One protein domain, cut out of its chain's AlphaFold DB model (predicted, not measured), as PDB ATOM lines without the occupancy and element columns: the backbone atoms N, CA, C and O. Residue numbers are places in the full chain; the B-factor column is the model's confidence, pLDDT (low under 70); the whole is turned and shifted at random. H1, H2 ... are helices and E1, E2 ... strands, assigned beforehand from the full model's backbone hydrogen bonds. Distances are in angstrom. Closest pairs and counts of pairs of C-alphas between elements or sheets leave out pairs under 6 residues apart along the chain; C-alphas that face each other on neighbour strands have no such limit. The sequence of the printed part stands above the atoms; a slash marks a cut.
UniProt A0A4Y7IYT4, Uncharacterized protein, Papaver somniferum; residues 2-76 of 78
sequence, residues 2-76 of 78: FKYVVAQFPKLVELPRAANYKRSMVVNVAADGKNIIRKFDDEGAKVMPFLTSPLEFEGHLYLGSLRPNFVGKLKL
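Overview. This is residues 2 to 76 of the 78 residues of an uncharacterized protein of Papaver somniferum (UniProt A0A4Y7IYT4). A three-stranded sheet, E3 to E5, and a separate two-stranded hairpin, E1 and E2, make a small body, and a thin helical tail sticks out from it at residues 2 to 18. The hairpin and the sheet come near each other at one end, around Ser 24 and Leu 51, and spread apart from there. The printed part has 75 residues with two named helices and then five named strands, H1 H2 E1 E2 E3 E4 E5, of mixed class; the sheets, in the orders E3 - E4 - E5 and E1 - E2, are antiparallel. The whole is loose, with a radius of gyration of the C-alphas of 15.7 A and spans of 48 by 34 by 20 A, the tail adding to its length.

Arrangement. Begin with H1, residues 2 to 8, and H2, residues 10 to 19: they only just touch, only at the corner by their tight link, with 3 pairs of C-alphas within 8 A, the closest being those of Val 6 and Val 13 at 7.0 A. Their lines stand at 71 degrees, only just about perpendicular. In H1 every O i to N i+4 pair is within hydrogen-bond range, in H2 3 of 6. Next look at the hairpin of E1, residues 23 to 29, and E2, residues 36 to 43, antiparallel at 170 degrees, where N 26 and O 40 are 2.9 A apart. E3, residues 51 to 57, comes nearest to E1 at the C-alphas of Ser 24 and Leu 51, 5.8 A apart. E3, E4, residues 60 to 65, and E5, residues 72 to 75, form a meander, each strand the antiparallel neighbour of the one before, and E4 is the inner strand. Look for N 55 and O 62 at 2.9 A in the hairpin of E3 and E4, and N 63 and O 72 at 2.8 A in that of E4 and E5. H1 and H2 are not on this sheet, and E2 is apart from E3.

Along the chain. Find C-alpha 2 at (-6.018, 50.361, 243.395), where H1 begins; H2 then runs 14.6 A. From C-alpha 23 at (-31.640, 42.656, 246.191) E1 runs 17.9 A, and E2 returns over 18.2 A. E3 measures 17.1 A and E4 16.2 A; E5 ends at C-alpha 75 at (-41.877, 28.411, 235.194).

Size, cuts and confidence. The C-alphas of Tyr 4 and Gly 59 are the two farthest apart, at 47.8 A. Without residues 2 to 18, which stand free, the body spans 32 by 28 by 15 A. The printed part has no cut and no long link. The mean pLDDT of the printed part is 81.2, and residues 2 to 7 and 10 to 23 are under 70.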
ATOM      1  N   PHE A   2      -4.539  50.383 243.484       58.38
ATOM      2  CA  PHE A   2      -6.018  50.361 243.395       58.38
ATOM      3  C   PHE A   2      -6.750  51.404 244.263       58.38
ATOM      4  O   PHE A   2      -7.694  52.034 243.799       58.38
ATOM      5  N   LYS A   3      -6.289  51.643 245.501       59.78
ATOM      6  CA  LYS A   3      -6.891  52.640 246.409       59.78
ATOM      7  C   LYS A   3      -6.861  54.075 245.857       59.78
ATOM      8  O   LYS A   3      -7.780  54.833 246.133       59.78
ATOM      9  N   TYR A   4      -5.847  54.429 245.066       68.44
ATOM     10  CA  TYR A   4      -5.728  55.765 244.470       68.44
ATOM     11  C   TYR A   4      -6.663  55.941 243.273       68.44
ATOM     12  O   TYR A   4      -7.285  56.985 243.141       68.44
ATOM     13  N   VAL A   5      -6.830  54.891 242.462       68.75
ATOM     14  CA  VAL A   5      -7.782  54.881 241.341       68.75
ATOM     15  C   VAL A   5      -9.214  55.019 241.866       68.75
ATOM     16  O   VAL A   5      -9.964  55.866 241.402       68.75
ATOM     17  N   VAL A   6      -9.577  54.254 242.900       61.09
ATOM     18  CA  VAL A   6     -10.912  54.317 243.523       61.09
ATOM     19  C   VAL A   6     -11.180  55.684 244.177       61.09
ATOM     20  O   VAL A   6     -12.296  56.188 244.096       61.09
ATOM     21  N   ALA A   7     -10.161  56.326 244.762       69.31
ATOM     22  CA  ALA A   7     -10.284  57.658 245.362       69.31
ATOM     23  C   ALA A   7     -10.520  58.785 244.337       69.31
ATOM     24  O   ALA A   7     -11.087  59.816 244.688       69.31
ATOM     25  N   GLN A   8     -10.115  58.598 243.077       76.75
ATOM     26  CA  GLN A   8     -10.313  59.581 242.005       76.75
ATOM     27  C   GLN A   8     -11.726  59.555 241.405       76.75
ATOM     28  O   GLN A   8     -12.127  60.509 240.742       76.75
ATOM     29  N   PHE A   9     -12.504  58.502 241.673       77.06
ATOM     30  CA  PHE A   9     -13.875  58.355 241.185       77.06
ATOM     31  C   PHE A   9     -14.851  58.172 242.356       77.06
ATOM     32  O   PHE A   9     -15.396  57.082 242.533       77.06
ATOM     33  N   PRO A  10     -15.133  59.220 243.154       61.97
ATOM     34  CA  PRO A  10     -16.037  59.123 244.305       61.97
ATOM     35  C   PRO A  10     -17.433  58.581 243.943       61.97
ATOM     36  O   PRO A  10     -18.015  57.845 244.731       61.97
ATOM     37  N   LYS A  11     -17.920  58.797 242.711       62.91
ATOM     38  CA  LYS A  11     -19.163  58.178 242.201       62.91
ATOM     39  C   LYS A  11     -19.107  56.640 242.116       62.91
ATOM     40  O   LYS A  11     -20.120  55.984 242.345       62.91
ATOM     41  N   LEU A  12     -17.940  56.043 241.845       57.75
ATOM     42  CA  LEU A  12     -17.739  54.584 241.928       57.75
ATOM     43  C   LEU A  12     -17.742  54.077 243.379       57.75
ATOM     44  O   LEU A  12     -17.969  52.892 243.598       57.75
ATOM     45  N   VAL A  13     -17.499  54.960 244.353       56.59
ATOM     46  CA  VAL A  13     -17.528  54.690 245.803       56.59
ATOM     47  C   VAL A  13     -18.909  54.963 246.417       56.59
ATOM     48  O   VAL A  13     -19.173  54.542 247.542       56.59
ATOM     49  N   GLU A  14     -19.828  55.586 245.674       54.78
ATOM     50  CA  GLU A  14     -21.247  55.738 246.042       54.78
ATOM     51  C   GLU A  14     -22.122  54.570 245.550       54.78
ATOM     52  O   GLU A  14     -23.051  54.153 246.244       54.78
ATOM     53  N   LEU A  15     -21.757  53.940 244.428       52.72
ATOM     54  CA  LEU A  15     -22.285  52.640 243.974       52.72
ATOM     55  C   LEU A  15     -22.291  51.508 245.041       52.72
ATOM     56  O   LEU A  15     -23.280  50.780 245.122       52.72
ATOM     57  N   PRO A  16     -21.277  51.344 245.915       48.47
ATOM     58  CA  PRO A  16     -21.232  50.344 246.977       48.47
ATOM     59  C   PRO A  16     -22.309  50.528 248.052       48.47
ATOM     60  O   PRO A  16     -22.718  49.547 248.668       48.47
ATOM     61  N   ARG A  17     -22.811  51.755 248.285       44.34
ATOM     62  CA  ARG A  17     -23.938  51.960 249.216       44.34
ATOM     63  C   ARG A  17     -25.254  51.446 248.631       44.34
ATOM     64  O   ARG A  17     -26.066  50.917 249.386       44.34
ATOM     65  N   ALA A  18     -25.425  51.495 247.309       46.53
ATOM     66  CA  ALA A  18     -26.486  50.762 246.616       46.53
ATOM     67  C   ALA A  18     -26.199  49.245 246.558       46.53
ATOM     68  O   ALA A  18     -27.126  48.446 246.660       46.53
ATOM     69  N   ALA A  19     -24.925  48.836 246.493       48.56
ATOM     70  CA  ALA A  19     -24.505  47.428 246.468       48.56
ATOM     71  C   ALA A  19     -24.698  46.669 247.798       48.56
ATOM     72  O   ALA A  19     -24.625  45.440 247.818       48.56
ATOM     73  N   ASN A  20     -24.967  47.371 248.903       47.75
ATOM     74  CA  ASN A  20     -25.327  46.746 250.181       47.75
ATOM     75  C   ASN A  20     -26.785  46.274 250.238       47.75
ATOM     76  O   ASN A  20     -27.146  45.504 251.131       47.75
ATOM     77  N   TYR A  21     -27.624  46.667 249.275       51.66
ATOM     78  CA  TYR A  21     -28.897  45.997 249.077       51.66
ATOM     79  C   TYR A  21     -28.624  44.686 248.356       51.66
ATOM     80  O   TYR A  21     -28.484  44.636 247.138       51.66
ATOM     81  N   LYS A  22     -28.569  43.610 249.140       58.81
ATOM     82  CA  LYS A  22     -28.724  42.237 248.666       58.81
ATOM     83  C   LYS A  22     -30.120  42.072 248.047       58.81
ATOM     84  O   LYS A  22     -30.997  41.445 248.627       58.81
ATOM     85  N   ARG A  23     -30.378  42.723 246.919       65.25
ATOM     86  CA  ARG A  23     -31.640  42.656 246.191       65.25
ATOM     87  C   ARG A  23     -31.347  42.030 244.847       65.25
ATOM     88  O   ARG A  23     -30.575  42.568 244.059       65.25
ATOM     89  N   SER A  24     -31.945  40.874 244.624       82.75
ATOM     90  CA  SER A  24     -31.999  40.234 243.323       82.75
ATOM     91  C   SER A  24     -33.462  40.213 242.921       82.75
ATOM     92  O   SER A  24     -34.255  39.488 243.508       82.75
ATOM     93  N   MET A  25     -33.828  41.067 241.970       88.44
ATOM     94  CA  MET A  25     -35.214  41.253 241.566       88.44
ATOM     95  C   MET A  25     -35.301  41.331 240.048       88.44
ATOM     96  O   MET A  25     -34.469  41.966 239.403       88.44
ATOM     97  N   VAL A  26     -36.345  40.721 239.493       90.31
ATOM     98  CA  VAL A  26     -36.722  40.837 238.085       90.31
ATOM     99  C   VAL A  26     -38.135  41.383 238.012       90.31
ATOM    100  O   VAL A  26     -39.031  40.907 238.707       90.31
ATOM    101  N   VAL A  27     -38.331  42.391 237.170       91.12
ATOM    102  CA  VAL A  27     -39.622  43.046 236.977       91.12
ATOM    103  C   VAL A  27     -39.954  43.007 235.495       91.12
ATOM    104  O   VAL A  27     -39.167  43.465 234.673       91.12
ATOM    105  N   ASN A  28     -41.114  42.451 235.165       91.62
ATOM    106  CA  ASN A  28     -41.703  42.548 233.841       91.62
ATOM    107  C   ASN A  28     -42.663  43.743 233.855       91.62
ATOM    108  O   ASN A  28     -43.562  43.823 234.699       91.62
ATOM    109  N   VAL A  29     -42.423  44.689 232.955       92.38
ATOM    110  CA  VAL A  29     -43.165  45.944 232.840       92.38
ATOM    111  C   VAL A  29     -43.914  45.921 231.517       92.38
ATOM    112  O   VAL A  29     -43.394  45.443 230.510       92.38
ATOM    113  N   ALA A  30     -45.140  46.435 231.522       92.94
ATOM    114  CA  ALA A  30     -45.929  46.589 230.315       92.94
ATOM    115  C   ALA A  30     -45.219  47.483 229.292       92.94
ATOM    116  O   ALA A  30     -44.392  48.324 229.639       92.94
ATOM    117  N   ALA A  31     -45.573  47.316 228.016       94.00
ATOM    118  CA  ALA A  31     -44.970  48.069 226.917       94.00
ATOM    119  C   ALA A  31     -45.146  49.594 227.058       94.00
ATOM    120  O   ALA A  31     -44.366  50.358 226.499       94.00
ATOM    121  N   ASP A  32     -46.147  50.037 227.827       91.56
ATOM    122  CA  ASP A  32     -46.373  51.447 228.152       91.56
ATOM    123  C   ASP A  32     -45.406  52.005 229.213       91.56
ATOM    124  O   ASP A  32     -45.385  53.213 229.448       91.56
ATOM    125  N   GLY A  33     -44.621  51.144 229.868       90.75
ATOM    126  CA  GLY A  33     -43.696  51.498 230.941       90.75
ATOM    127  C   GLY A  33     -44.366  51.911 232.256       90.75
ATOM    128  O   GLY A  33     -43.664  52.282 233.194       90.75
ATOM    129  N   LYS A  34     -45.700  51.879 232.347       91.50
ATOM    130  CA  LYS A  34     -46.451  52.419 233.492       91.50
ATOM    131  C   LYS A  34     -46.808  51.347 234.504       91.50
ATOM    132  O   LYS A  34     -46.803  51.614 235.703       91.50
ATOM    133  N   ASN A  35     -47.115  50.147 234.025       89.88
ATOM    134  CA  ASN A  35     -47.621  49.073 234.868       89.88
ATOM    135  C   ASN A  35     -46.605  47.941 234.996       89.88
ATOM    136  O   ASN A  35     -46.073  47.442 234.006       89.88
ATOM    137  N   ILE A  36     -46.370  47.497 236.229       92.88
ATOM    138  CA  ILE A  36     -45.625  46.267 236.493       92.88
ATOM    139  C   ILE A  36     -46.582  45.095 236.285       92.88
ATOM    140  O   ILE A  36     -47.556  44.956 237.021       92.88
ATOM    141  N   ILE A  37     -46.295  44.249 235.298       93.25
ATOM    142  CA  ILE A  37     -47.079  43.039 235.013       93.25
ATOM    143  C   ILE A  37     -46.741  41.953 236.033       93.25
ATOM    144  O   ILE A  37     -47.614  41.233 236.511       93.25
ATOM    145  N   ARG A  38     -45.452  41.812 236.356       91.06
ATOM    146  CA  ARG A  38     -44.959  40.753 237.236       91.06
ATOM    147  C   ARG A  38     -43.660  41.160 237.907       91.06
ATOM    148  O   ARG A  38     -42.830  41.840 237.310       91.06
ATOM    149  N   LYS A  39     -43.457  40.685 239.132       90.81
ATOM    150  CA  LYS A  39     -42.221  40.864 239.889       90.81
ATOM    151  C   LYS A  39     -41.807  39.538 240.526       90.81
ATOM    152  O   LYS A  39     -42.629  38.873 241.147       90.81
ATOM    153  N   PHE A  40     -40.527  39.204 240.407       90.19
ATOM    154  CA  PHE A  40     -39.864  38.141 241.157       90.19
ATOM    155  C   PHE A  40     -38.784  38.767 242.032       90.19
ATOM    156  O   PHE A  40     -37.989  39.566 241.537       90.19
ATOM    157  N   ASP A  41     -38.766  38.428 243.316       88.69
ATOM    158  CA  ASP A  41     -37.843  38.988 244.305       88.69
ATOM    159  C   ASP A  41     -37.188  37.843 245.080       88.69
ATOM    160  O   ASP A  41     -37.877  37.001 245.655       88.69
ATOM    161  N   ASP A  42     -35.860  37.797 245.069       86.81
ATOM    162  CA  ASP A  42     -35.058  36.973 245.965       86.81
ATOM    163  C   ASP A  42     -34.618  37.864 247.127       86.81
ATOM    164  O   ASP A  42     -33.608  38.581 247.072       86.81
ATOM    165  N   GLU A  43     -35.446  37.851 248.170       84.75
ATOM    166  CA  GLU A  43     -35.278  38.688 249.346       84.75
ATOM    167  C   GLU A  43     -33.932  38.411 250.029       84.75
ATOM    168  O   GLU A  43     -33.633  37.306 250.493       84.75
ATOM    169  N   GLY A  44     -33.100  39.448 250.123       82.69
ATOM    170  CA  GLY A  44     -31.763  39.318 250.691       82.69
ATOM    171  C   GLY A  44     -30.774  38.597 249.770       82.69
ATOM    172  O   GLY A  44     -29.688  38.248 250.239       82.69
ATOM    173  N   ALA A  45     -31.132  38.400 248.495       83.69
ATOM    174  CA  ALA A  45     -30.319  37.813 247.439       83.69
ATOM    175  C   ALA A  45     -29.645  36.502 247.873       83.69
ATOM    176  O   ALA A  45     -28.419  36.356 247.802       83.69
ATOM    177  N   LYS A  46     -30.447  35.585 248.420       87.25
ATOM    178  CA  LYS A  46     -29.970  34.341 249.030       87.25
ATOM    179  C   LYS A  46     -29.616  33.296 247.979       87.25
ATOM    180  O   LYS A  46     -28.691  32.520 248.203       87.25
ATOM    181  N   VAL A  47     -30.340  33.277 246.861       87.25
ATOM    182  CA  VAL A  47     -30.231  32.237 245.828       87.25
ATOM    183  C   VAL A  47     -29.552  32.771 244.570       87.25
ATOM    184  O   VAL A  47     -28.637  32.134 244.055       87.25
ATOM    185  N   MET A  48     -29.954  33.954 244.098       88.56
ATOM    186  CA  MET A  48     -29.501  34.558 242.839       88.56
ATOM    187  C   MET A  48     -28.834  35.936 243.029       88.56
ATOM    188  O   MET A  48     -29.226  36.910 242.393       88.56
ATOM    189  N   PRO A  49     -27.802  36.089 243.877       86.81
ATOM    190  CA  PRO A  49     -27.165  37.389 244.092       86.81
ATOM    191  C   PRO A  49     -26.445  37.924 242.852       86.81
ATOM    192  O   PRO A  49     -25.785  37.168 242.161       86.81
ATOM    193  N   PHE A  50     -26.481  39.239 242.604       82.94
ATOM    194  CA  PHE A  50     -25.886  39.860 241.400       82.94
ATOM    195  C   PHE A  50     -26.474  39.298 240.100       82.94
ATOM    196  O   PHE A  50     -25.757  38.782 239.241       82.94
ATOM    197  N   LEU A  51     -27.798  39.370 239.987       85.56
ATOM    198  CA  LEU A  51     -28.528  39.002 238.781       85.56
ATOM    199  C   LEU A  51     -28.176  39.957 237.634       85.56
ATOM    200  O   LEU A  51     -28.242  41.174 237.795       85.56
ATOM    201  N   THR A  52     -27.786  39.403 236.487       87.06
ATOM    202  CA  THR A  52     -27.295  40.176 235.333       87.06
ATOM    203  C   THR A  52     -28.247  40.166 234.156       87.06
ATOM    204  O   THR A  52     -28.300  41.134 233.405       87.06
ATOM    205  N   SER A  53     -28.965  39.062 233.957       86.88
ATOM    206  CA  SER A  53     -29.718  38.844 232.725       86.88
ATOM    207  C   SER A  53     -30.953  37.980 232.979       86.88
ATOM    208  O   SER A  53     -30.815  36.771 233.186       86.88
ATOM    209  N   PRO A  54     -32.153  38.574 232.963       92.12
ATOM    210  CA  PRO A  54     -33.399  37.840 232.814       92.12
ATOM    211  C   PRO A  54     -33.709  37.588 231.329       92.12
ATOM    212  O   PRO A  54     -33.601  38.500 230.512       92.12
ATOM    213  N   LEU A  55     -34.123  36.368 230.981       94.62
ATOM    214  CA  LEU A  55     -34.583  36.000 229.637       94.62
ATOM    215  C   LEU A  55     -35.853  35.151 229.731       94.62
ATOM    216  O   LEU A  55     -35.831  34.075 230.325       94.62
ATOM    217  N   GLU A  56     -36.941  35.600 229.113       94.12
ATOM    218  CA  GLU A  56     -38.137  34.775 228.935       94.12
ATOM    219  C   GLU A  56     -38.017  33.986 227.623       94.12
ATOM    220  O   GLU A  56     -37.876  34.572 226.551       94.12
ATOM    221  N   PHE A  57     -38.042  32.655 227.704       95.00
ATOM    222  CA  PHE A  57     -37.970  31.757 226.549       95.00
ATOM    223  C   PHE A  57     -38.716  30.450 226.847       95.00
ATOM    224  O   PHE A  57     -38.607  29.911 227.949       95.00
ATOM    225  N   GLU A  58     -39.495  29.947 225.886       95.25
ATOM    226  CA  GLU A  58     -40.258  28.688 226.008       95.25
ATOM    227  C   GLU A  58     -41.074  28.563 227.314       95.25
ATOM    228  O   GLU A  58     -41.029  27.545 228.006       95.25
ATOM    229  N   GLY A  59     -41.787  29.621 227.715       94.69
ATOM    230  CA  GLY A  59     -42.624  29.610 228.927       94.69
ATOM    231  C   GLY A  59     -41.846  29.588 230.251       94.69
ATOM    232  O   GLY A  59     -42.434  29.373 231.315       94.69
ATOM    233  N   HIS A  60     -40.534  29.822 230.206       95.44
ATOM    234  CA  HIS A  60     -39.668  29.893 231.374       95.44
ATOM    235  C   HIS A  60     -38.928  31.227 231.434       95.44
ATOM    236  O   HIS A  60     -38.576  31.809 230.412       95.44
ATOM    237  N   LEU A  61     -38.654  31.682 232.651       94.75
ATOM    238  CA  LEU A  61     -37.743  32.779 232.931       94.75
ATOM    239  C   LEU A  61     -36.393  32.198 233.354       94.75
ATOM    240  O   LEU A  61     -36.271  31.574 234.411       94.75
ATOM    241  N   TYR A  62     -35.393  32.416 232.512       94.94
ATOM    242  CA  TYR A  62     -34.002  32.081 232.759       94.94
ATOM    243  C   TYR A  62     -33.291  33.265 233.399       94.94
ATOM    244  O   TYR A  62     -33.453  34.407 232.971       94.94
ATOM    245  N   LEU A  63     -32.502  32.986 234.430       93.62
ATOM    246  CA  LEU A  63     -31.826  33.991 235.236       93.62
ATOM    247  C   LEU A  63     -30.322  33.718 235.251       93.62
ATOM    248  O   LEU A  63     -29.870  32.703 235.786       93.62
ATOM    249  N   GLY A  64     -29.555  34.644 234.681       91.06
ATOM    250  CA  GLY A  64     -28.097  34.681 234.776       91.06
ATOM    251  C   GLY A  64     -27.636  35.504 235.977       91.06
ATOM    252  O   GLY A  64     -28.230  36.536 236.305       91.06
ATOM    253  N   SER A  65     -26.581  35.044 236.643       90.06
ATOM    254  CA  SER A  65     -25.988  35.700 237.807       90.06
ATOM    255  C   SER A  65     -24.480  35.436 237.860       90.06
ATOM    256  O   SER A  65     -24.008  34.418 237.362       90.06
ATOM    257  N   LEU A  66     -23.717  36.360 238.455       86.50
ATOM    258  CA  LEU A  66     -22.246  36.295 238.509       86.50
ATOM    259  C   LEU A  66     -21.679  35.433 239.645       86.50
ATOM    260  O   LEU A  66     -20.467  35.253 239.717       86.50
ATOM    261  N   ARG A  67     -22.515  34.977 240.582       85.19
ATOM    262  CA  ARG A  67     -22.062  34.263 241.788       85.19
ATOM    263  C   ARG A  67     -22.353  32.761 241.814       85.19
ATOM    264  O   ARG A  67     -21.453  32.023 242.202       85.19
ATOM    265  N   PRO A  68     -23.574  32.288 241.520       87.00
ATOM    266  CA  PRO A  68     -23.871  30.868 241.548       87.00
ATOM    267  C   PRO A  68     -23.299  30.174 240.308       87.00
ATOM    268  O   PRO A  68     -23.264  30.740 239.220       87.00
ATOM    269  N   ASN A  69     -22.929  28.904 240.462       92.00
ATOM    270  CA  ASN A  69     -22.442  28.055 239.367       92.00
ATOM    271  C   ASN A  69     -23.591  27.357 238.614       92.00
ATOM    272  O   ASN A  69     -23.431  26.246 238.112       92.00
ATOM    273  N   PHE A  70     -24.774  27.969 238.589       92.81
ATOM    274  CA  PHE A  70     -25.960  27.439 237.927       92.81
ATOM    275  C   PHE A  70     -26.768  28.567 237.283       92.81
ATOM    276  O   PHE A  70     -26.661  29.731 237.666       92.81
ATOM    277  N   VAL A  71     -27.613  28.200 236.318       93.50
ATOM    278  CA  VAL A  71     -28.589  29.105 235.699       93.50
ATOM    279  C   VAL A  71     -29.935  28.912 236.387       93.50
ATOM    280  O   VAL A  71     -30.429  27.789 236.489       93.50
ATOM    281  N   GLY A  72     -30.537  30.000 236.870       92.75
ATOM    282  CA  GLY A  72     -31.873  29.948 237.458       92.75
ATOM    283  C   GLY A  72     -32.932  29.713 236.379       92.75
ATOM    284  O   GLY A  72     -32.847  30.294 235.299       92.75
ATOM    285  N   LYS A  73     -33.935  28.882 236.668       94.44
ATOM    286  CA  LYS A  73     -35.066  28.606 235.771       94.44
ATOM    287  C   LYS A  73     -36.368  28.641 236.561       94.44
ATOM    288  O   LYS A  73     -36.543  27.865 237.496       94.44
ATOM    289  N   LEU A  74     -37.285  29.517 236.165       92.94
ATOM    290  CA  LEU A  74     -38.610  29.662 236.771       92.94
ATOM    291  C   LEU A  74     -39.686  29.395 235.719       92.94
ATOM    292  O   LEU A  74     -39.606  29.916 234.610       92.94
ATOM    293  N   LYS A  75     -40.698  28.589 236.052       94.31
ATOM    294  CA  LYS A  75     -41.877  28.411 235.194       94.31
ATOM    295  C   LYS A  75     -42.746  29.661 235.257       94.31
ATOM    296  O   LYS A  75     -42.979  30.191 236.341       94.31
ATOM    297  N   LEU A  76     -43.223  30.121 234.106       92.62
ATOM    298  CA  LEU A  76     -44.092  31.297 234.020       92.62
ATOM    299  C   LEU A  76     -45.579  30.939 233.977       92.62
ATOM    300  O   LEU A  76     -46.418  31.793 234.258       92.62
TER     301      LEU A  76